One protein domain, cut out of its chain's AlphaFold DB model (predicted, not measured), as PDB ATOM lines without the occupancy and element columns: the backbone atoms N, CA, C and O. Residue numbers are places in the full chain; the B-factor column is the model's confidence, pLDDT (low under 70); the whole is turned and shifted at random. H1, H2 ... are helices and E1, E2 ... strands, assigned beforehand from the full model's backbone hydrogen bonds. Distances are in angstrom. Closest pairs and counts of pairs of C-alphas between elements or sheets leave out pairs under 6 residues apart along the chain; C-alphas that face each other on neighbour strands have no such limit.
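Overview. This is residues 6 to 171 of the 171 residues of an uncharacterized protein of Leptotrichia wadei (UniProt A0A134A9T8). A strongly twisted sheet of seven strands curls round the last part of one very long helix, H1, whose residues 6 to 29 stick out from the body as a long arm. Two shorter helices, H2 and H3, also pack on the sheet and touch each other. The printed part has 166 residues, in the order H1 E1 E2 H2 E3 E4 E5 E6 E7 H3; the antiparallel sheet runs E2 E1 E4 E5 E6 E7 E3, and the class is mixed, helices and strands. The whole is loose, with a radius of gyration of the C-alphas of 20.4 A, and spans 74 by 44 by 33 A, the arm making the length.

Arrangement. H1, residues 6 to 48, is on the sheet with residues 30 to 48. H1 and E3, residues 84 to 87, have their closest C-alphas at Glu 33 and Gln 87, 6.4 A apart. E1, residues 54 to 57, is antiparallel to E4, residues 96 to 104, with N 54 and O 103 at 2.9 A. E2, residues 60 to 62, meets E1 only at a point. H2, residues 64 to 75, is on the same face as H1, over E1 at a height over the sheet of 7.1 A, and runs across the strands at 86 degrees to E1 on the local plane. Residues 41 to 48 of H1 touch residues 71 to 75 of H2, closest at the C-alphas of Leu 45 and Thr 75, 6.7 A, with a shallow tilt of 19 degrees, opposite ways. E4, E5, residues 107 to 115, E6, residues 134 to 140, and E7, residues 143 to 149, form a meander, each strand the antiparallel neighbour of the one before; N 100 and O 111 are 2.8 A apart, N 114 and O 135 2.8 A, and N 136 and O 147 2.8 A. E3 is antiparallel to E7, with N 85 and O 148 at 2.9 A. H3, residues 153 to 169, is on the sheet, its C-alpha of Trp 163 5.9 A from that of Ile 98 in E4. Residues 154 to 158 of H3 touch H2, closest at the C-alphas of Ala 155 and Ile 69, 5.8 A, at a steep tilt of 66 degrees, opposite ways. H1 and H3 are apart. O i to N i+4 pairs are within hydrogen-bond range in 38 of 39 for H1, 6 of 8 for H2 and 12 of 13 for H3.

Along the chain. H1 begins at C-alpha 6 (62.943, 33.734, -75.488) and is 63.3 A long. E4 measures 26.3 A, E5 26.6 A, E6 and E7 18.3 A each, H2 16.4 A and H3 24.5 A. H3 ends at C-alpha 169 (31.012, -34.126, -72.390).

Size, cuts and confidence. The C-alphas of Phe 6 and Leu 169 are the two farthest apart, 75.1 A. Without residues 6 to 29, the body spans 44 by 39 by 31 A. The printed part has no cut; the link E5 to E6, residues 116 to 133, is long. Mean pLDDT of the printed part is 87.2, with residues 130 to 131 and 170 to 171 under 70.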
ATOM      1  N   PHE A   6      62.186  34.860 -74.949       75.44
ATOM      2  CA  PHE A   6      62.943  33.734 -75.488       75.44
ATOM      3  C   PHE A   6      62.728  32.419 -74.721       75.44
ATOM      4  O   PHE A   6      62.501  31.380 -75.333       75.44
ATOM      5  N   THR A   7      62.727  32.454 -73.385       80.00
ATOM      6  CA  THR A   7      62.484  31.265 -72.552       80.00
ATOM      7  C   THR A   7      61.072  30.721 -72.767       80.00
ATOM      8  O   THR A   7      60.885  29.512 -72.849       80.00
ATOM      9  N   LYS A   8      60.078  31.602 -72.934       80.06
ATOM     10  CA  LYS A   8      58.698  31.199 -73.245       80.06
ATOM     11  C   LYS A   8      58.576  30.552 -74.623       80.06
ATOM     12  O   LYS A   8      57.901  29.537 -74.750       80.06
ATOM     13  N   ILE A   9      59.238  31.118 -75.634       84.69
ATOM     14  CA  ILE A   9      59.267  30.558 -76.993       84.69
ATOM     15  C   ILE A   9      59.930  29.178 -76.980       84.69
ATOM     16  O   ILE A   9      59.378  28.233 -77.536       84.69
ATOM     17  N   PHE A  10      61.065  29.038 -76.290       86.81
ATOM     18  CA  PHE A  10      61.774  27.766 -76.174       86.81
ATOM     19  C   PHE A  10      60.925  26.686 -75.491       86.81
ATOM     20  O   PHE A  10      60.796  25.586 -76.022       86.81
ATOM     21  N   ILE A  11      60.295  27.009 -74.355       87.81
ATOM     22  CA  ILE A  11      59.399  26.080 -73.647       87.81
ATOM     23  C   ILE A  11      58.215  25.684 -74.538       87.81
ATOM     24  O   ILE A  11      57.853  24.512 -74.579       87.81
ATOM     25  N   SER A  12      57.639  26.635 -75.280       85.19
ATOM     26  CA  SER A  12      56.536  26.365 -76.206       85.19
ATOM     27  C   SER A  12      56.947  25.388 -77.311       85.19
ATOM     28  O   SER A  12      56.292  24.366 -77.498       85.19
ATOM     29  N   ILE A  13      58.074  25.637 -77.989       89.81
ATOM     30  CA  ILE A  13      58.593  24.744 -79.037       89.81
ATOM     31  C   ILE A  13      58.874  23.352 -78.465       89.81
ATOM     32  O   ILE A  13      58.470  22.359 -79.058       89.81
ATOM     33  N   TRP A  14      59.513  23.275 -77.295       90.12
ATOM     34  CA  TRP A  14      59.825  22.003 -76.648       90.12
ATOM     35  C   TRP A  14      58.563  21.192 -76.316       90.12
ATOM     36  O   TRP A  14      58.510  20.000 -76.614       90.12
ATOM     37  N   LEU A  15      57.520  21.841 -75.786       89.88
ATOM     38  CA  LEU A  15      56.225  21.207 -75.522       89.88
ATOM     39  C   LEU A  15      55.550  20.717 -76.810       89.88
ATOM     40  O   LEU A  15      55.056  19.591 -76.843       89.88
ATOM     41  N   PHE A  16      55.562  21.519 -77.879       88.94
ATOM     42  CA  PHE A  16      55.001  21.121 -79.174       88.94
ATOM     43  C   PHE A  16      55.758  19.945 -79.800       88.94
ATOM     44  O   PHE A  16      55.132  19.006 -80.291       88.94
ATOM     45  N   SER A  17      57.093  19.951 -79.754       89.19
ATOM     46  CA  SER A  17      57.908  18.832 -80.237       89.19
ATOM     47  C   SER A  17      57.668  17.560 -79.426       89.19
ATOM     48  O   SER A  17      57.540  16.485 -80.006       89.19
ATOM     49  N   PHE A  18      57.552  17.670 -78.099       91.50
ATOM     50  CA  PHE A  18      57.236  16.529 -77.241       91.50
ATOM     51  C   PHE A  18      55.848  15.951 -77.550       91.50
ATOM     52  O   PHE A  18      55.711  14.739 -77.709       91.50
ATOM     53  N   LEU A  19      54.837  16.812 -77.719       91.25
ATOM     54  CA  LEU A  19      53.487  16.400 -78.109       91.25
ATOM     55  C   LEU A  19      53.496  15.667 -79.458       91.25
ATOM     56  O   LEU A  19      52.859  14.626 -79.600       91.25
ATOM     57  N   PHE A  20      54.250  16.177 -80.434       89.75
ATOM     58  CA  PHE A  20      54.359  15.567 -81.758       89.75
ATOM     59  C   PHE A  20      54.964  14.156 -81.704       89.75
ATOM     60  O   PHE A  20      54.452  13.237 -82.346       89.75
ATOM     61  N   ILE A  21      56.015  13.958 -80.899       89.56
ATOM     62  CA  ILE A  21      56.617  12.632 -80.682       89.56
ATOM     63  C   ILE A  21      55.583  11.678 -80.077       89.56
ATOM     64  O   ILE A  21      55.450  10.544 -80.532       89.56
ATOM     65  N   LEU A  22      54.820  12.147 -79.088       86.94
ATOM     66  CA  LEU A  22      53.823  11.342 -78.388       86.94
ATOM     67  C   LEU A  22      52.691  10.899 -79.328       86.94
ATOM     68  O   LEU A  22      52.346   9.721 -79.352       86.94
ATOM     69  N   ILE A  23      52.190  11.806 -80.175       86.81
ATOM     70  CA  ILE A  23      51.206  11.483 -81.221       86.81
ATOM     71  C   ILE A  23      51.781  10.457 -82.201       86.81
ATOM     72  O   ILE A  23      51.129   9.458 -82.489       86.81
ATOM     73  N   THR A  24      53.014  10.661 -82.669       85.19
ATOM     74  CA  THR A  24      53.661   9.753 -83.630       85.19
ATOM     75  C   THR A  24      53.784   8.335 -83.066       85.19
ATOM     76  O   THR A  24      53.510   7.369 -83.772       85.19
ATOM     77  N   LEU A  25      54.152   8.201 -81.787       82.38
ATOM     78  CA  LEU A  25      54.251   6.905 -81.111       82.38
ATOM     79  C   LEU A  25      52.890   6.208 -80.987       82.38
ATOM     80  O   LEU A  25      52.804   5.015 -81.273       82.38
ATOM     81  N   ILE A  26      51.836   6.940 -80.605       81.44
ATOM     82  CA  ILE A  26      50.471   6.394 -80.522       81.44
ATOM     83  C   ILE A  26      50.001   5.931 -81.903       81.44
ATOM     84  O   ILE A  26      49.528   4.804 -82.041       81.44
ATOM     85  N   SER A  27      50.180   6.758 -82.938       75.81
ATOM     86  CA  SER A  27      49.803   6.402 -84.307       75.81
ATOM     87  C   SER A  27      50.538   5.154 -84.790       75.81
ATOM     88  O   SER A  27      49.911   4.263 -85.351       75.81
ATOM     89  N   LEU A  28      51.848   5.048 -84.543       82.44
ATOM     90  CA  LEU A  28      52.634   3.875 -84.938       82.44
ATOM     91  C   LEU A  28      52.145   2.590 -84.248       82.44
ATOM     92  O   LEU A  28      52.147   1.524 -84.860       82.44
ATOM     93  N   GLY A  29      51.727   2.700 -82.983       78.75
ATOM     94  CA  GLY A  29      51.101   1.612 -82.234       78.75
ATOM     95  C   GLY A  29      49.789   1.159 -82.872       78.75
ATOM     96  O   GLY A  29      49.664  -0.016 -83.204       78.75
ATOM     97  N   ALA A  30      48.869   2.094 -83.126       73.00
ATOM     98  CA  ALA A  30      47.581   1.805 -83.763       73.00
ATOM     99  C   ALA A  30      47.752   1.162 -85.153       73.00
ATOM    100  O   ALA A  30      47.161   0.124 -85.434       73.00
ATOM    101  N   PHE A  31      48.662   1.686 -85.984       76.56
ATOM    102  CA  PHE A  31      48.974   1.087 -87.289       76.56
ATOM    103  C   PHE A  31      49.460  -0.361 -87.180       76.56
ATOM    104  O   PHE A  31      49.164  -1.184 -88.044       76.56
ATOM    105  N   LYS A  32      50.235  -0.686 -86.139       83.75
ATOM    106  CA  LYS A  32      50.706  -2.055 -85.920       83.75
ATOM    107  C   LYS A  32      49.553  -2.990 -85.555       83.75
ATOM    108  O   LYS A  32      49.534  -4.118 -86.038       83.75
ATOM    109  N   GLU A  33      48.620  -2.538 -84.722       82.12
ATOM    110  CA  GLU A  33      47.447  -3.329 -84.336       82.12
ATOM    111  C   GLU A  33      46.553  -3.622 -85.545       82.12
ATOM    112  O   GLU A  33      46.207  -4.783 -85.765       82.12
ATOM    113  N   ASP A  34      46.302  -2.631 -86.403       84.19
ATOM    114  CA  ASP A  34      45.540  -2.818 -87.648       84.19
ATOM    115  C   ASP A  34      46.199  -3.841 -88.588       84.19
ATOM    116  O   ASP A  34      45.536  -4.695 -89.186       84.19
ATOM    117  N   ILE A  35      47.530  -3.786 -88.709       88.38
ATOM    118  CA  ILE A  35      48.300  -4.747 -89.508       88.38
ATOM    119  C   ILE A  35      48.212  -6.153 -88.906       88.38
ATOM    120  O   ILE A  35      48.058  -7.122 -89.650       88.38
ATOM    121  N   ASP A  36      48.306  -6.288 -87.582       92.75
ATOM    122  CA  ASP A  36      48.176  -7.580 -86.904       92.75
ATOM    123  C   ASP A  36      46.782  -8.183 -87.140       92.75
ATOM    124  O   ASP A  36      46.691  -9.352 -87.517       92.75
ATOM    125  N   VAL A  37      45.708  -7.391 -86.999       92.38
ATOM    126  CA  VAL A  37      44.329  -7.831 -87.278       92.38
ATOM    127  C   VAL A  37      44.195  -8.321 -88.717       92.38
ATOM    128  O   VAL A  37      43.685  -9.419 -88.954       92.38
ATOM    129  N   LYS A  38      44.705  -7.546 -89.682       92.12
ATOM    130  CA  LYS A  38      44.674  -7.924 -91.097       92.12
ATOM    131  C   LYS A  38      45.428  -9.228 -91.362       92.12
ATOM    132  O   LYS A  38      44.887 -10.119 -92.003       92.12
ATOM    133  N   ASN A  39      46.644  -9.371 -90.841       93.62
ATOM    134  CA  ASN A  39      47.448 -10.578 -91.046       93.62
ATOM    135  C   ASN A  39      46.804 -11.820 -90.415       93.62
ATOM    136  O   ASN A  39      46.877 -12.913 -90.975       93.62
ATOM    137  N   ILE A  40      46.173 -11.665 -89.248       94.38
ATOM    138  CA  ILE A  40      45.425 -12.742 -88.591       94.38
ATOM    139  C   ILE A  40      44.243 -13.171 -89.459       94.38
ATOM    140  O   ILE A  40      44.066 -14.369 -89.685       94.38
ATOM    141  N   LYS A  41      43.473 -12.207 -89.975       93.88
ATOM    142  CA  LYS A  41      42.384 -12.468 -90.917       93.88
ATOM    143  C   LYS A  41      42.891 -13.223 -92.143       93.88
ATOM    144  O   LYS A  41      42.370 -14.292 -92.442       93.88
ATOM    145  N   ASP A  42      43.922 -12.708 -92.811       93.38
ATOM    146  CA  ASP A  42      44.471 -13.304 -94.034       93.38
ATOM    147  C   ASP A  42      44.937 -14.751 -93.787       93.38
ATOM    148  O   ASP A  42      44.645 -15.644 -94.579       93.38
ATOM    149  N   LYS A  43      45.568 -15.015 -92.635       93.12
ATOM    150  CA  LYS A  43      45.983 -16.366 -92.234       93.12
ATOM    151  C   LYS A  43      44.803 -17.311 -91.997       93.12
ATOM    152  O   LYS A  43      44.900 -18.490 -92.315       93.12
ATOM    153  N   ILE A  44      43.706 -16.833 -91.411       94.44
ATOM    154  CA  ILE A  44      42.496 -17.646 -91.222       94.44
ATOM    155  C   ILE A  44      41.839 -17.940 -92.579       94.44
ATOM    156  O   ILE A  44      41.451 -19.081 -92.835       94.44
ATOM    157  N   LEU A  45      41.770 -16.948 -93.470       93.19
ATOM    158  CA  LEU A  45      41.213 -17.110 -94.816       93.19
ATOM    159  C   LEU A  45      42.020 -18.083 -95.677       93.19
ATOM    160  O   LEU A  45      41.422 -18.898 -96.372       93.19
ATOM    161  N   GLU A  46      43.351 -18.093 -95.555       92.44
ATOM    162  CA  GLU A  46      44.217 -19.071 -96.231       92.44
ATOM    163  C   GLU A  46      43.810 -20.524 -95.929       92.44
ATOM    164  O   GLU A  46      43.930 -21.403 -96.781       92.44
ATOM    165  N   TYR A  47      43.299 -20.791 -94.723       92.81
ATOM    166  CA  TYR A  47      42.734 -22.097 -94.392       92.81
ATOM    167  C   TYR A  47      41.333 -22.257 -94.987       92.81
ATOM    168  O   TYR A  47      41.034 -23.292 -95.572       92.81
ATOM    169  N   ILE A  48      40.454 -21.271 -94.843       90.75
ATOM    170  CA  ILE A  48      39.031 -21.415 -95.188       90.75
ATOM    171  C   ILE A  48      38.775 -21.512 -96.692       90.75
ATOM    172  O   ILE A  48      37.895 -22.266 -97.110       90.75
ATOM    173  N   ASP A  49      39.550 -20.794 -97.503       87.50
ATOM    174  CA  ASP A  49      39.395 -20.775 -98.962       87.50
ATOM    175  C   ASP A  49      39.781 -22.114 -99.618       87.50
ATOM    176  O   ASP A  49      39.478 -22.378-100.785       87.50
ATOM    177  N   GLU A  50      40.424 -22.998 -98.858       87.44
ATOM    178  CA  GLU A  50      40.912 -24.287 -99.320       87.44
ATOM    179  C   GLU A  50      39.884 -25.393 -99.073       87.44
ATOM    180  O   GLU A  50      39.428 -25.648 -97.956       87.44
ATOM    181  N   LYS A  51      39.521 -26.102-100.147       82.69
ATOM    182  CA  LYS A  51      38.443 -27.106-100.121       82.69
ATOM    183  C   LYS A  51      38.709 -28.268 -99.160       82.69
ATOM    184  O   LYS A  51      37.751 -28.881 -98.689       82.69
ATOM    185  N   ASP A  52      39.977 -28.590 -98.910       89.06
ATOM    186  CA  ASP A  52      40.406 -29.703 -98.061       89.06
ATOM    187  C   ASP A  52      40.512 -29.344 -96.573       89.06
ATOM    188  O   ASP A  52      40.808 -30.219 -95.761       89.06
ATOM    189  N   THR A  53      40.241 -28.094 -96.194       93.25
ATOM    190  CA  THR A  53      40.277 -27.682 -94.792       93.25
ATOM    191  C   THR A  53      39.109 -28.267 -94.013       93.25
ATOM    192  O   THR A  53      37.932 -28.128 -94.372       93.25
ATOM    193  N   GLU A  54      39.443 -28.904 -92.900       95.44
ATOM    194  CA  GLU A  54      38.504 -29.406 -91.912       95.44
ATOM    195  C   GLU A  54      38.336 -28.390 -90.786       95.44
ATOM    196  O   GLU A  54      39.306 -27.780 -90.330       95.44
ATOM    197  N   ILE A  55      37.100 -28.233 -90.322       95.94
ATOM    198  CA  ILE A  55      36.752 -27.296 -89.258       95.94
ATOM    199  C   ILE A  55      36.226 -28.103 -88.093       95.94
ATOM    200  O   ILE A  55      35.356 -28.959 -88.266       95.94
ATOM    201  N   TYR A  56      36.773 -27.826 -86.921       96.06
ATOM    202  CA  TYR A  56      36.356 -28.444 -85.680       96.06
ATOM    203  C   TYR A  56      35.906 -27.365 -84.706       96.06
ATOM    204  O   TYR A  56      36.622 -26.384 -84.512       96.06
ATOM    205  N   LEU A  57      34.758 -27.587 -84.076       95.81
ATOM    206  CA  LEU A  57      34.266 -26.816 -82.939       95.81
ATOM    207  C   LEU A  57      34.338 -27.716 -81.708       95.81
ATOM    208  O   LEU A  57      33.768 -28.805 -81.725       95.81
ATOM    209  N   GLU A  58      35.059 -27.314 -80.661       94.06
ATOM    210  CA  GLU A  58      35.219 -28.124 -79.436       94.06
ATOM    211  C   GLU A  58      35.680 -29.567 -79.733       94.06
ATOM    212  O   GLU A  58      35.165 -30.542 -79.188       94.06
ATOM    213  N   ASN A  59      36.641 -29.713 -80.653       92.25
ATOM    214  CA  ASN A  59      37.157 -30.997 -81.156       92.25
ATOM    215  C   ASN A  59      36.153 -31.870 -81.935       92.25
ATOM    216  O   ASN A  59      36.487 -32.996 -82.302       92.25
ATOM    217  N   GLN A  60      34.965 -31.360 -82.258       93.88
ATOM    218  CA  GLN A  60      33.984 -32.037 -83.106       93.88
ATOM    219  C   GLN A  60      34.050 -31.488 -84.527       93.88
ATOM    220  O   GLN A  60      33.934 -30.282 -84.735       93.88
ATOM    221  N   LYS A  61      34.239 -32.371 -85.512       95.25
ATOM    222  CA  LYS A  61      34.272 -31.986 -86.926       95.25
ATOM    223  C   LYS A  61      32.884 -31.526 -87.375       95.25
ATOM    224  O   LYS A  61      31.915 -32.252 -87.158       95.25
ATOM    225  N   ILE A  62      32.806 -30.378 -88.045       95.62
ATOM    226  CA  ILE A  62      31.565 -29.863 -88.637       95.62
ATOM    227  C   ILE A  62      31.578 -30.001 -90.162       95.62
ATOM    228  O   ILE A  62      32.612 -29.837 -90.815       95.62
ATOM    229  N   GLU A  63      30.416 -30.296 -90.747       93.94
ATOM    230  CA  GLU A  63      30.251 -30.522 -92.186       93.94
ATOM    231  C   GLU A  63      28.930 -29.920 -92.705       93.94
ATOM    232  O   GLU A  63      28.070 -29.485 -91.938       93.94
ATOM    233  N   GLY A  64      28.770 -29.877 -94.031       93.94
ATOM    234  CA  GLY A  64      27.554 -29.387 -94.685       93.94
ATOM    235  C   GLY A  64      27.238 -27.925 -94.356       93.94
ATOM    236  O   GLY A  64      28.129 -27.079 -94.340       93.94
ATOM    237  N   LYS A  65      25.961 -27.639 -94.084       94.06
ATOM    238  CA  LYS A  65      25.464 -26.273 -93.850       94.06
ATOM    239  C   LYS A  65      26.097 -25.591 -92.638       94.06
ATOM    240  O   LYS A  65      26.382 -24.405 -92.699       94.06
ATOM    241  N   GLU A  66      26.357 -26.331 -91.556       94.81
ATOM    242  CA  GLU A  66      26.987 -25.741 -90.366       94.81
ATOM    243  C   GLU A  66      28.400 -25.242 -90.687       94.81
ATOM    244  O   GLU A  66      28.785 -24.155 -90.266       94.81
ATOM    245  N   LYS A  67      29.153 -25.994 -91.503       93.81
ATOM    246  CA  LYS A  67      30.469 -25.565 -91.993       93.81
ATOM    247  C   LYS A  67      30.371 -24.297 -92.843       93.81
ATOM    248  O   LYS A  67      31.211 -23.413 -92.698       93.81
ATOM    249  N   GLU A  68      29.376 -24.209 -93.726       92.56
ATOM    250  CA  GLU A  68      29.157 -23.027 -94.571       92.56
ATOM    251  C   GLU A  68      28.897 -21.776 -93.724       92.56
ATOM    252  O   GLU A  68      29.594 -20.782 -93.899       92.56
ATOM    253  N   ILE A  69      27.996 -21.856 -92.743       93.25
ATOM    254  CA  ILE A  69      27.645 -20.729 -91.863       93.25
ATOM    255  C   ILE A  69      28.834 -20.311 -90.983       93.25
ATOM    256  O   ILE A  69      29.129 -19.125 -90.846       93.25
ATOM    257  N   ILE A  70      29.579 -21.265 -90.418       94.12
ATOM    258  CA  ILE A  70      30.775 -20.950 -89.618       94.12
ATOM    259  C   ILE A  70      31.868 -20.296 -90.474       94.12
ATOM    260  O   ILE A  70      32.548 -19.384 -90.010       94.12
ATOM    261  N   ASN A  71      32.019 -20.694 -91.739       91.88
ATOM    262  CA  ASN A  71      32.945 -20.033 -92.662       91.88
ATOM    263  C   ASN A  71      32.576 -18.573 -92.939       91.88
ATOM    264  O   ASN A  71      33.458 -17.747 -93.199       91.88
ATOM    265  N   GLU A  72      31.291 -18.228 -92.891       90.69
ATOM    266  CA  GLU A  72      30.835 -16.858 -93.127       90.69
ATOM    267  C   GLU A  72      31.340 -15.889 -92.063       90.69
ATOM    268  O   GLU A  72      31.713 -14.771 -92.425       90.69
ATOM    269  N   ILE A  73      31.483 -16.344 -90.806       91.56
ATOM    270  CA  ILE A  73      32.096 -15.574 -89.706       91.56
ATOM    271  C   ILE A  73      33.430 -14.966 -90.136       91.56
ATOM    272  O   ILE A  73      33.748 -13.839 -89.779       91.56
ATOM    273  N   PHE A  74      34.224 -15.698 -90.913       90.62
ATOM    274  CA  PHE A  74      35.571 -15.271 -91.269       90.62
ATOM    275  C   PHE A  74      35.629 -14.607 -92.643       90.62
ATOM    276  O   PHE A  74      36.331 -13.611 -92.829       90.62
ATOM    277  N   THR A  75      34.893 -15.155 -93.611       89.50
ATOM    278  CA  THR A  75      34.951 -14.710 -95.011       89.50
ATOM    279  C   THR A  75      34.288 -13.364 -95.235       89.50
ATOM    280  O   THR A  75      34.667 -12.659 -96.167       89.50
ATOM    281  N   GLY A  76      33.316 -12.970 -94.410       84.50
ATOM    282  CA  GLY A  76      32.619 -11.715 -94.671       84.50
ATOM    283  C   GLY A  76      31.502 -11.828 -95.707       84.50
ATOM    284  O   GLY A  76      30.883 -10.822 -96.017       84.50
ATOM    285  N   LYS A  77      31.275 -13.012 -96.298       80.94
ATOM    286  CA  LYS A  77      30.573 -13.145 -97.587       80.94
ATOM    287  C   LYS A  77      29.164 -12.536 -97.601       80.94
ATOM    288  O   LYS A  77      28.757 -12.009 -98.632       80.94
ATOM    289  N   ASN A  78      28.460 -12.595 -96.474       76.31
ATOM    290  CA  ASN A  78      27.096 -12.084 -96.317       76.31
ATOM    291  C   ASN A  78      27.024 -10.843 -95.410       76.31
ATOM    292  O   ASN A  78      25.954 -10.510 -94.907       76.31
ATOM    293  N   TYR A  79      28.151 -10.168 -95.183       79.25
ATOM    294  CA  TYR A  79      28.236  -8.996 -94.321       79.25
ATOM    295  C   TYR A  79      28.598  -7.748 -95.127       79.25
ATOM    296  O   TYR A  79      29.473  -7.779 -95.989       79.25
ATOM    297  N   ASP A  80      27.961  -6.623 -94.798       78.00
ATOM    298  CA  ASP A  80      28.272  -5.320 -95.407       78.00
ATOM    299  C   ASP A  80      29.640  -4.776 -94.961       78.00
ATOM    300  O   ASP A  80      30.232  -3.911 -95.609       78.00
ATOM    301  N   VAL A  81      30.151  -5.282 -93.837       78.50
ATOM    302  CA  VAL A  81      31.420  -4.886 -93.224       78.50
ATOM    303  C   VAL A  81      32.288  -6.107 -92.940       78.50
ATOM    304  O   VAL A  81      31.798  -7.227 -92.815       78.50
ATOM    305  N   SER A  82      33.603  -5.891 -92.825       83.75
ATOM    306  CA  SER A  82      34.529  -6.953 -92.418       83.75
ATOM    307  C   SER A  82      34.122  -7.505 -91.045       83.75
ATOM    308  O   SER A  82      33.948  -6.708 -90.121       83.75
ATOM    309  N   PRO A  83      34.041  -8.837 -90.876       88.62
ATOM    310  CA  PRO A  83      33.757  -9.425 -89.570       88.62
ATOM    311  C   PRO A  83      34.847  -9.123 -88.552       88.62
ATOM    312  O   PRO A  83      34.557  -8.885 -87.390       88.62
ATOM    313  N   PHE A  84      36.103  -9.094 -88.999       91.88
ATOM    314  CA  PHE A  84      37.239  -8.661 -88.192       91.88
ATOM    315  C   PHE A  84      37.243  -7.138 -88.119       91.88
ATOM    316  O   PHE A  84      37.371  -6.491 -89.168       91.88
ATOM    317  N   GLN A  85      37.106  -6.605 -86.905       88.25
ATOM    318  CA  GLN A  85      37.097  -5.173 -86.624       88.25
ATOM    319  C   GLN A  85      38.454  -4.725 -86.071       88.25
ATOM    320  O   GLN A  85      39.420  -4.662 -86.822       88.25
ATOM    321  N   GLU A  86      38.547  -4.437 -84.774       88.12
ATOM    322  CA  GLU A  86      39.739  -3.875 -84.134       88.12
ATOM    323  C   GLU A  86      40.260  -4.757 -82.996       88.12
ATOM    324  O   GLU A  86      39.563  -5.643 -82.487       88.12
ATOM    325  N   GLN A  87      41.509  -4.521 -82.591       86.75
ATOM    326  CA  GLN A  87      42.074  -5.169 -81.415       86.75
ATOM    327  C   GLN A  87      41.473  -4.548 -80.143       86.75
ATOM    328  O   GLN A  87      41.428  -3.331 -80.004       86.75
ATOM    329  N   VAL A  88      41.045  -5.377 -79.190       87.12
ATOM    330  CA  VAL A  88      40.386  -4.916 -77.957       87.12
ATOM    331  C   VAL A  88      41.086  -5.419 -76.698       87.12
ATOM    332  O   VAL A  88      41.833  -6.398 -76.712       87.12
ATOM    333  N   SER A  89      40.830  -4.750 -75.573       81.56
ATOM    334  CA  SER A  89      41.358  -5.137 -74.256       81.56
ATOM    335  C   SER A  89      40.365  -5.927 -73.392       81.56
ATOM    336  O   SER A  89      40.710  -6.268 -72.260       81.56
ATOM    337  N   SER A  90      39.183  -6.268 -73.929       78.38
ATOM    338  CA  SER A  90      38.030  -6.829 -73.207       78.38
ATOM    339  C   SER A  90      38.385  -7.943 -72.219       78.38
ATOM    340  O   SER A  90      39.173  -8.850 -72.525       78.38
ATOM    341  N   ASP A  91      37.794  -7.883 -71.023       80.06
ATOM    342  CA  ASP A  91      37.846  -8.980 -70.057       80.06
ATOM    343  C   ASP A  91      36.927 -10.111 -70.534       80.06
ATOM    344  O   ASP A  91      35.781  -9.882 -70.900       80.06
ATOM    345  N   LEU A  92      37.452 -11.333 -70.551       85.25
ATOM    346  CA  LEU A  92      36.751 -12.516 -71.058       85.25
ATOM    347  C   LEU A  92      36.158 -13.364 -69.926       85.25
ATOM    348  O   LEU A  92      35.602 -14.425 -70.191       85.25
ATOM    349  N   LYS A  93      36.321 -12.944 -68.664       80.06
ATOM    350  CA  LYS A  93      36.004 -13.745 -67.472       80.06
ATOM    351  C   LYS A  93      34.563 -14.258 -67.425       80.06
ATOM    352  O   LYS A  93      34.349 -15.384 -66.983       80.06
ATOM    353  N   ASP A  94      33.610 -13.444 -67.867       77.19
ATOM    354  CA  ASP A  94      32.185 -13.785 -67.843       77.19
ATOM    355  C   ASP A  94      31.670 -14.281 -69.207       77.19
ATOM    356  O   ASP A  94      30.501 -14.645 -69.329       77.19
ATOM    357  N   MET A  95      32.550 -14.355 -70.213       86.19
ATOM    358  CA  MET A  95      32.219 -14.807 -71.561       86.19
ATOM    359  C   MET A  95      32.442 -16.308 -71.730       86.19
ATOM    360  O   MET A  95      33.316 -16.922 -71.114       86.19
ATOM    361  N   LYS A  96      31.669 -16.909 -72.631       88.44
ATOM    362  CA  LYS A  96      31.784 -18.323 -72.979       88.44
ATOM    363  C   LYS A  96      32.653 -18.459 -74.220       88.44
ATOM    364  O   LYS A  96      32.299 -17.960 -75.282       88.44
ATOM    365  N   GLY A  97      33.799 -19.113 -74.060       91.31
ATOM    366  CA  GLY A  97      34.726 -19.406 -75.148       91.31
ATOM    367  C   GLY A  97      34.382 -20.716 -75.844       91.31
ATOM    368  O   GLY A  97      34.078 -21.700 -75.169       91.31
ATOM    369  N   ILE A  98      34.465 -20.722 -77.171       94.00
ATOM    370  CA  ILE A  98      34.429 -21.925 -77.997       94.00
ATOM    371  C   ILE A  98      35.734 -22.070 -78.780       94.00
ATOM    372  O   ILE A  98      36.146 -21.148 -79.486       94.00
ATOM    373  N   GLU A  99      36.389 -23.223 -78.659       95.88
ATOM    374  CA  GLU A  99      37.595 -23.549 -79.416       95.88
ATOM    375  C   GLU A  99      37.237 -23.906 -80.861       95.88
ATOM    376  O   GLU A  99      36.426 -24.800 -81.127       95.88
ATOM    377  N   ILE A 100      37.909 -23.248 -81.799       96.75
ATOM    378  CA  ILE A 100      37.827 -23.519 -83.228       96.75
ATOM    379  C   ILE A 100      39.201 -23.970 -83.711       96.75
ATOM    380  O   ILE A 100      40.209 -23.302 -83.471       96.75
ATOM    381  N   LYS A 101      39.242 -25.104 -84.415       96.56
ATOM    382  CA  LYS A 101      40.449 -25.602 -85.086       96.56
ATOM    383  C   LYS A 101      40.210 -25.705 -86.577       96.56
ATOM    384  O   LYS A 101      39.275 -26.379 -87.011       96.56
ATOM    385  N   LEU A 102      41.096 -25.090 -87.352       96.25
ATOM    386  CA  LEU A 102      41.174 -25.283 -88.793       96.25
ATOM    387  C   LEU A 102      42.357 -26.205 -89.070       96.25
ATOM    388  O   LEU A 102      43.506 -25.848 -88.796       96.25
ATOM    389  N   LYS A 103      42.075 -27.406 -89.578       95.00
ATOM    390  CA  LYS A 103      43.091 -28.408 -89.908       95.00
ATOM    391  C   LYS A 103      43.201 -28.557 -91.411       95.00
ATOM    392  O   LYS A 103      42.201 -28.750 -92.099       95.00
ATOM    393  N   ARG A 104      44.432 -28.523 -91.912       91.56
ATOM    394  CA  ARG A 104      44.740 -28.742 -93.321       91.56
ATOM    395  C   ARG A 104      46.008 -29.570 -93.440       91.56
ATOM    396  O   ARG A 104      47.081 -29.125 -93.046       91.56
ATOM    397  N   LYS A 105      45.913 -30.761 -94.035       87.12
ATOM    398  CA  LYS A 105      47.050 -31.687 -94.195       87.12
ATOM    399  C   LYS A 105      47.782 -31.895 -92.855       87.12
ATOM    400  O   LYS A 105      47.213 -32.474 -91.940       87.12
ATOM    401  N   ASN A 106      49.015 -31.394 -92.739       87.00
ATOM    402  CA  ASN A 106      49.863 -31.514 -91.548       87.00
ATOM    403  C   ASN A 106      49.940 -30.216 -90.727       87.00
ATOM    404  O   ASN A 106      50.791 -30.107 -89.846       87.00
ATOM    405  N   THR A 107      49.117 -29.213 -91.038       91.56
ATOM    406  CA  THR A 107      49.095 -27.924 -90.344       91.56
ATOM    407  C   THR A 107      47.745 -27.685 -89.683       91.56
ATOM    408  O   THR A 107      46.693 -28.091 -90.179       91.56
ATOM    409  N   GLU A 108      47.779 -27.015 -88.540       93.94
ATOM    410  CA  GLU A 108      46.605 -26.684 -87.742       93.94
ATOM    411  C   GLU A 108      46.768 -25.266 -87.203       93.94
ATOM    412  O   GLU A 108      47.857 -24.881 -86.765       93.94
ATOM    413  N   ILE A 109      45.680 -24.502 -87.222       94.69
ATOM    414  CA  ILE A 109      45.553 -23.298 -86.407       94.69
ATOM    415  C   ILE A 109      44.369 -23.451 -85.465       94.69
ATOM    416  O   ILE A 109      43.336 -24.007 -85.838       94.69
ATOM    417  N   SER A 110      44.536 -22.948 -84.245       95.62
ATOM    418  CA  SER A 110      43.500 -22.928 -83.225       95.62
ATOM    419  C   SER A 110      43.324 -21.524 -82.668       95.62
ATOM    420  O   SER A 110      44.275 -20.743 -82.549       95.62
ATOM    421  N   PHE A 111      42.081 -21.200 -82.354       95.94
ATOM    422  CA  PHE A 111      41.686 -19.948 -81.731       95.94
ATOM    423  C   PHE A 111      40.363 -20.149 -80.999       95.94
ATOM    424  O   PHE A 111      39.694 -21.164 -81.167       95.94
ATOM    425  N   GLU A 112      39.996 -19.184 -80.171       95.50
ATOM    426  CA  GLU A 112      38.765 -19.222 -79.390       95.50
ATOM    427  C   GLU A 112      37.884 -18.037 -79.780       95.50
ATOM    428  O   GLU A 112      38.382 -16.915 -79.885       95.50
ATOM    429  N   ILE A 113      36.586 -18.263 -79.976       94.56
ATOM    430  CA  ILE A 113      35.597 -17.181 -80.065       94.56
ATOM    431  C   ILE A 113      34.879 -17.099 -78.723       94.56
ATOM    432  O   ILE A 113      34.377 -18.101 -78.226       94.56
ATOM    433  N   PHE A 114      34.851 -15.917 -78.123       92.56
ATOM    434  CA  PHE A 114      34.148 -15.645 -76.879       92.56
ATOM    435  C   PHE A 114      32.865 -14.881 -77.170       92.56
ATOM    436  O   PHE A 114      32.911 -13.837 -77.812       92.56
ATOM    437  N   ASN A 115      31.750 -15.393 -76.656       87.38
ATOM    438  CA  ASN A 115      30.432 -14.776 -76.756       87.38
ATOM    439  C   ASN A 115      29.688 -14.919 -75.415       87.38
ATOM    440  O   ASN A 115      29.876 -15.880 -74.662       87.38
ATOM    441  N   ASN A 116      28.818 -13.962 -75.115       81.25
ATOM    442  CA  ASN A 116      27.850 -14.033 -74.030       81.25
ATOM    443  C   ASN A 116      26.497 -14.644 -74.467       81.25
ATOM    444  O   ASN A 116      25.474 -13.961 -74.494       81.25
ATOM    445  N   PHE A 117      26.455 -15.962 -74.718       73.19
ATOM    446  CA  PHE A 117      25.261 -16.671 -75.234       73.19
ATOM    447  C   PHE A 117      23.981 -16.572 -74.377       73.19
ATOM    448  O   PHE A 117      22.905 -16.981 -74.829       73.19
ATOM    449  N   ASP A 118      24.105 -16.134 -73.123       73.25
ATOM    450  CA  ASP A 118      23.007 -16.048 -72.150       73.25
ATOM    451  C   ASP A 118      22.445 -14.628 -72.007       73.25
ATOM    452  O   ASP A 118      21.532 -14.417 -71.206       73.25
ATOM    453  N   CYS A 119      22.990 -13.655 -72.738       75.00
ATOM    454  CA  CYS A 119      22.563 -12.272 -72.614       75.00
ATOM    455  C   CYS A 119      21.392 -11.963 -73.544       75.00
ATOM    456  O   CYS A 119      21.430 -12.230 -74.741       75.00
ATOM    457  N   VAL A 120      20.344 -11.381 -72.968       70.56
ATOM    458  CA  VAL A 120      19.138 -10.923 -73.661       70.56
ATOM    459  C   VAL A 120      18.983  -9.441 -73.346       70.56
ATOM    460  O   VAL A 120      19.105  -9.046 -72.187       70.56
ATOM    461  N   ASP A 121      18.772  -8.603 -74.363       73.25
ATOM    462  CA  ASP A 121      18.673  -7.141 -74.211       73.25
ATOM    463  C   ASP A 121      19.840  -6.528 -73.405       73.25
ATOM    464  O   ASP A 121      19.652  -5.726 -72.485       73.25
ATOM    465  N   SER A 122      21.068  -6.949 -73.730       71.81
ATOM    466  CA  SER A 122      22.315  -6.546 -73.058       71.81
ATOM    467  C   SER A 122      22.388  -6.901 -71.576       71.81
ATOM    468  O   SER A 122      23.195  -6.309 -70.860       71.81
ATOM    469  N   LYS A 123      21.571  -7.844 -71.090       75.50
ATOM    470  CA  LYS A 123      21.587  -8.274 -69.691       75.50
ATOM    471  C   LYS A 123      21.665  -9.782 -69.535       75.50
ATOM    472  O   LYS A 123      21.012 -10.525 -70.262       75.50
ATOM    473  N   ASP A 124      22.435 -10.221 -68.548       74.38
ATOM    474  CA  ASP A 124      22.486 -11.625 -68.149       74.38
ATOM    475  C   ASP A 124      21.269 -12.002 -67.281       74.38
ATOM    476  O   ASP A 124      20.464 -11.164 -66.859       74.38
ATOM    477  N   SER A 125      21.163 -13.290 -66.947       74.25
ATOM    478  CA  SER A 125      20.128 -13.819 -66.042       74.25
ATOM    479  C   SER A 125      20.121 -13.199 -64.632       74.25
ATOM    480  O   SER A 125      19.147 -13.365 -63.897       74.25
ATOM    481  N   LYS A 126      21.184 -12.485 -64.240       79.00
ATOM    482  CA  LYS A 126      21.333 -11.787 -62.955       79.00
ATOM    483  C   LYS A 126      21.086 -10.277 -63.079       79.00
ATOM    484  O   LYS A 126      21.134  -9.578 -62.069       79.00
ATOM    485  N   GLY A 127      20.789  -9.776 -64.280       76.38
ATOM    486  CA  GLY A 127      20.547  -8.365 -64.573       76.38
ATOM    487  C   GLY A 127      21.808  -7.520 -64.780       76.38
ATOM    488  O   GLY A 127      21.685  -6.295 -64.868       76.38
ATOM    489  N   ASN A 128      22.994  -8.132 -64.860       78.25
ATOM    490  CA  ASN A 128      24.246  -7.434 -65.155       78.25
ATOM    491  C   ASN A 128      24.320  -7.077 -66.636       78.25
ATOM    492  O   ASN A 128      23.871  -7.854 -67.474       78.25
ATOM    493  N   ILE A 129      24.915  -5.925 -66.955       76.62
ATOM    494  CA  ILE A 129      25.150  -5.516 -68.343       76.62
ATOM    495  C   ILE A 129      26.198  -6.439 -68.964       76.62
ATOM    496  O   ILE A 129      27.264  -6.633 -68.382       76.62
ATOM    497  N   CYS A 130      25.900  -6.967 -70.146       69.31
ATOM    498  CA  CYS A 130      26.815  -7.801 -70.908       69.31
ATOM    499  C   CYS A 130      27.537  -7.006 -71.984       69.31
ATOM    500  O   CYS A 130      26.944  -6.139 -72.630       69.31
ATOM    501  N   ASP A 131      28.793  -7.376 -72.222       68.00
ATOM    502  CA  ASP A 131      29.450  -7.059 -73.482       68.00
ATOM    503  C   ASP A 131      28.759  -7.864 -74.593       68.00
ATOM    504  O   ASP A 131      28.584  -9.081 -74.461       68.00
ATOM    505  N   MET A 132      28.288  -7.169 -75.624       70.62
ATOM    506  CA  MET A 132      27.582  -7.778 -76.756       70.62
ATOM    507  C   MET A 132      28.541  -8.131 -77.892       70.62
ATOM    508  O   MET A 132      28.115  -8.734 -78.872       70.62
ATOM    509  N   ASP A 133      29.810  -7.741 -77.777       82.31
ATOM    510  CA  ASP A 133      30.794  -7.977 -78.817       82.31
ATOM    511  C   ASP A 133      31.319  -9.414 -78.764       82.31
ATOM    512  O   ASP A 133      31.700  -9.922 -77.707       82.31
ATOM    513  N   ASP A 134      31.404 -10.058 -79.926       89.31
ATOM    514  CA  ASP A 134      32.110 -11.325 -80.069       89.31
ATOM    515  C   ASP A 134      33.613 -11.076 -80.084       89.31
ATOM    516  O   ASP A 134      34.103 -10.224 -80.825       89.31
ATOM    517  N   ILE A 135      34.383 -11.834 -79.303       93.38
ATOM    518  CA  ILE A 135      35.834 -11.643 -79.223       93.38
ATOM    519  C   ILE A 135      36.579 -12.876 -79.723       93.38
ATOM    520  O   ILE A 135      36.550 -13.937 -79.105       93.38
ATOM    521  N   LEU A 136      37.346 -12.715 -80.802       94.88
ATOM    522  CA  LEU A 136      38.353 -13.686 -81.216       94.88
ATOM    523  C   LEU A 136      39.586 -13.569 -80.329       94.88
ATOM    524  O   LEU A 136      40.247 -12.531 -80.321       94.88
ATOM    525  N   LYS A 137      39.972 -14.652 -79.668       95.50
ATOM    526  CA  LYS A 137      41.249 -14.779 -78.970       95.50
ATOM    527  C   LYS A 137      42.156 -15.744 -79.724       95.50
ATOM    528  O   LYS A 137      41.835 -16.919 -79.892       95.50
ATOM    529  N   ILE A 138      43.324 -15.263 -80.139       94.94
ATOM    530  CA  ILE A 138      44.291 -16.047 -80.916       94.94
ATOM    531  C   ILE A 138      45.727 -15.771 -80.470       94.94
ATOM    532  O   ILE A 138      46.078 -14.651 -80.097       94.94
ATOM    533  N   SER A 139      46.577 -16.800 -80.510       92.69
ATOM    534  CA  SER A 139      48.023 -16.641 -80.336       92.69
ATOM    535  C   SER A 139      48.671 -16.265 -81.669       92.69
ATOM    536  O   SER A 139      48.649 -17.042 -82.625       92.69
ATOM    537  N   TYR A 140      49.259 -15.074 -81.740       91.12
ATOM    538  CA  TYR A 140      49.926 -14.552 -82.929       91.12
ATOM    539  C   TYR A 140      51.266 -13.917 -82.543       91.12
ATOM    540  O   TYR A 140      51.337 -13.092 -81.635       91.12
ATOM    541  N   ASN A 141      52.353 -14.330 -83.205       89.38
ATOM    542  CA  ASN A 141      53.724 -13.872 -82.928       89.38
ATOM    543  C   ASN A 141      54.133 -13.954 -81.440       89.38
ATOM    544  O   ASN A 141      54.809 -13.069 -80.915       89.38
ATOM    545  N   GLY A 142      53.714 -15.021 -80.750       88.56
ATOM    546  CA  GLY A 142      54.025 -15.251 -79.333       88.56
ATOM    547  C   GLY A 142      53.231 -14.379 -78.355       88.56
ATOM    548  O   GLY A 142      53.529 -14.386 -77.163       88.56
ATOM    549  N   GLN A 143      52.229 -13.638 -78.833       90.19
ATOM    550  CA  GLN A 143      51.343 -12.810 -78.018       90.19
ATOM    551  C   GLN A 143      49.889 -13.244 -78.189       90.19
ATOM    552  O   GLN A 143      49.475 -13.679 -79.261       90.19
ATOM    553  N   ILE A 144      49.096 -13.092 -77.129       92.38
ATOM    554  CA  ILE A 144      47.647 -13.268 -77.210       92.38
ATOM    555  C   ILE A 144      47.054 -11.978 -77.769       92.38
ATOM    556  O   ILE A 144      47.229 -10.906 -77.191       92.38
ATOM    557  N   LYS A 145      46.341 -12.098 -78.885       93.69
ATOM    558  CA  LYS A 145      45.575 -11.025 -79.507       93.69
ATOM    559  C   LYS A 145      44.092 -11.276 -79.279       93.69
ATOM    560  O   LYS A 145      43.644 -12.421 -79.337       93.69
ATOM    561  N   LYS A 146      43.359 -10.201 -78.998       94.50
ATOM    562  CA  LYS A 146      41.905 -10.189 -78.852       94.50
ATOM    563  C   LYS A 146      41.348  -9.245 -79.900       94.50
ATOM    564  O   LYS A 146      41.760  -8.089 -79.927       94.50
ATOM    565  N   ILE A 147      40.482  -9.735 -80.768       93.69
ATOM    566  CA  ILE A 147      39.952  -8.976 -81.898       93.69
ATOM    567  C   ILE A 147      38.440  -9.012 -81.804       93.69
ATOM    568  O   ILE A 147      37.865 -10.089 -81.648       93.69
ATOM    569  N   LYS A 148      37.811  -7.847 -81.911       92.12
ATOM    570  CA  LYS A 148      36.364  -7.766 -82.035       92.12
ATOM    571  C   LYS A 148      35.934  -8.393 -83.361       92.12
ATOM    572  O   LYS A 148      36.440  -8.041 -84.430       92.12
ATOM    573  N   LEU A 149      35.020  -9.342 -83.258       91.81
ATOM    574  CA  LEU A 149      34.362 -10.013 -84.358       91.81
ATOM    575  C   LEU A 149      32.905  -9.568 -84.435       91.81
ATOM    576  O   LEU A 149      32.275  -9.242 -83.434       91.81
ATOM    577  N   TYR A 150      32.369  -9.599 -85.646       88.94
ATOM    578  CA  TYR A 150      30.936  -9.587 -85.878       88.94
ATOM    579  C   TYR A 150      30.483 -10.996 -86.262       88.94
ATOM    580  O   TYR A 150      30.929 -11.525 -87.285       88.94
ATOM    581  N   VAL A 151      29.615 -11.604 -85.451       88.62
ATOM    582  CA  VAL A 151      29.047 -12.934 -85.702       88.62
ATOM    583  C   VAL A 151      27.527 -12.818 -85.844       88.62
ATOM    584  O   VAL A 151      26.850 -12.298 -84.963       88.62
ATOM    585  N   ALA A 152      26.972 -13.302 -86.959       87.69
ATOM    586  CA  ALA A 152      25.523 -13.361 -87.156       87.69
ATOM    587  C   ALA A 152      24.834 -14.291 -86.150       87.69
ATOM    588  O   ALA A 152      25.401 -15.305 -85.739       87.69
ATOM    589  N   ASP A 153      23.555 -14.025 -85.884       86.56
ATOM    590  CA  ASP A 153      22.701 -14.850 -85.021       86.56
ATOM    591  C   ASP A 153      22.719 -16.336 -85.413       86.56
ATOM    592  O   ASP A 153      22.862 -17.203 -84.555       86.56
ATOM    593  N   GLU A 154      22.646 -16.650 -86.711       89.56
ATOM    594  CA  GLU A 154      22.652 -18.040 -87.192       89.56
ATOM    595  C   GLU A 154      23.967 -18.763 -86.858       89.56
ATOM    596  O   GLU A 154      23.966 -19.918 -86.427       89.56
ATOM    597  N   ALA A 155      25.095 -18.066 -86.995       91.62
ATOM    598  CA  ALA A 155      26.394 -18.592 -86.605       91.62
ATOM    599  C   ALA A 155      26.508 -18.722 -85.077       91.62
ATOM    600  O   ALA A 155      27.000 -19.741 -84.587       91.62
ATOM    601  N   ASN A 156      25.989 -17.750 -84.324       90.12
ATOM    602  CA  ASN A 156      25.964 -17.781 -82.862       90.12
ATOM    603  C   ASN A 156      25.154 -18.958 -82.306       90.12
ATOM    604  O   ASN A 156      25.598 -19.598 -81.352       90.12
ATOM    605  N   GLU A 157      24.027 -19.316 -82.922       91.69
ATOM    606  CA  GLU A 157      23.252 -20.502 -82.538       91.69
ATOM    607  C   GLU A 157      24.056 -21.802 -82.717       91.69
ATOM    608  O   GLU A 157      24.025 -22.687 -81.853       91.69
ATOM    609  N   ILE A 158      24.850 -21.910 -83.790       94.12
ATOM    610  CA  ILE A 158      25.749 -23.056 -83.998       94.12
ATOM    611  C   ILE A 158      26.842 -23.073 -82.926       94.12
ATOM    612  O   ILE A 158      27.046 -24.103 -82.281       94.12
ATOM    613  N   LEU A 159      27.522 -21.949 -82.680       93.81
ATOM    614  CA  LEU A 159      28.554 -21.876 -81.641       93.81
ATOM    615  C   LEU A 159      27.977 -22.257 -80.264       93.81
ATOM    616  O   LEU A 159      28.534 -23.104 -79.563       93.81
ATOM    617  N   LYS A 160      26.799 -21.735 -79.907       91.75
ATOM    618  CA  LYS A 160      26.098 -22.056 -78.656       91.75
ATOM    619  C   LYS A 160      25.763 -23.541 -78.533       91.75
ATOM    620  O   LYS A 160      25.928 -24.117 -77.451       91.75
ATOM    621  N   LYS A 161      25.311 -24.177 -79.621       93.19
ATOM    622  CA  LYS A 161      25.036 -25.621 -79.677       93.19
ATOM    623  C   LYS A 161      26.285 -26.429 -79.321       93.19
ATOM    624  O   LYS A 161      26.224 -27.258 -78.414       93.19
ATOM    625  N   TYR A 162      27.411 -26.182 -79.994       93.50
ATOM    626  CA  TYR A 162      28.646 -26.951 -79.777       93.50
ATOM    627  C   TYR A 162      29.279 -26.676 -78.411       93.50
ATOM    628  O   TYR A 162      29.700 -27.622 -77.741       93.50
ATOM    629  N   TRP A 163      29.247 -25.425 -77.945       91.50
ATOM    630  CA  TRP A 163      29.651 -25.080 -76.582       91.50
ATOM    631  C   TRP A 163      28.823 -25.850 -75.542       91.50
ATOM    632  O   TRP A 163      29.373 -26.490 -74.649       91.50
ATOM    633  N   SER A 164      27.493 -25.860 -75.679       88.19
ATOM    634  CA  SER A 164      26.604 -26.547 -74.728       88.19
ATOM    635  C   SER A 164      26.880 -28.051 -74.662       88.19
ATOM    636  O   SER A 164      26.879 -28.635 -73.579       88.19
ATOM    637  N   VAL A 165      27.152 -28.679 -75.810       87.75
ATOM    638  CA  VAL A 165      27.523 -30.099 -75.882       87.75
ATOM    639  C   VAL A 165      28.869 -30.350 -75.197       87.75
ATOM    640  O   VAL A 165      28.988 -31.316 -74.441       87.75
ATOM    641  N   SER A 166      29.872 -29.487 -75.394       87.12
ATOM    642  CA  SER A 166      31.193 -29.675 -74.778       87.12
ATOM    643  C   SER A 166      31.153 -29.567 -73.252       87.12
ATOM    644  O   SER A 166      31.821 -30.341 -72.565       87.12
ATOM    645  N   GLN A 167      30.291 -28.706 -72.697       82.94
ATOM    646  CA  GLN A 167      30.075 -28.615 -71.247       82.94
ATOM    647  C   GLN A 167      29.472 -29.885 -70.632       82.94
ATOM    648  O   GLN A 167      29.635 -30.126 -69.436       82.94
ATOM    649  N   ILE A 168      28.741 -30.679 -71.418       81.12
ATOM    650  CA  ILE A 168      28.174 -31.956 -70.970       81.12
ATOM    651  C   ILE A 168      29.230 -33.057 -71.055       81.12
ATOM    652  O   ILE A 168      29.339 -33.861 -70.138       81.12
ATOM    653  N   LEU A 169      30.006 -33.089 -72.142       73.06
ATOM    654  CA  LEU A 169      31.012 -34.126 -72.390       73.06
ATOM    655  C   LEU A 169      32.248 -34.017 -71.485       73.06
ATOM    656  O   LEU A 169      32.899 -35.025 -71.234       73.06
ATOM    657  N   ASN A 170      32.567 -32.813 -71.007       64.88
ATOM    658  CA  ASN A 170      33.723 -32.548 -70.144       64.88
ATOM    659  C   ASN A 170      33.387 -32.544 -68.636       64.88
ATOM    660  O   ASN A 170      34.225 -32.131 -67.830       64.88
ATOM    661  N   LYS A 171      32.177 -32.968 -68.251       54.59
ATOM    662  CA  LYS A 171      31.774 -33.217 -66.855       54.59
ATOM    663  C   LYS A 171      31.880 -34.695 -66.512       54.59
ATOM    664  O   LYS A 171      32.264 -34.974 -65.355       54.59
TER     665      LYS A 171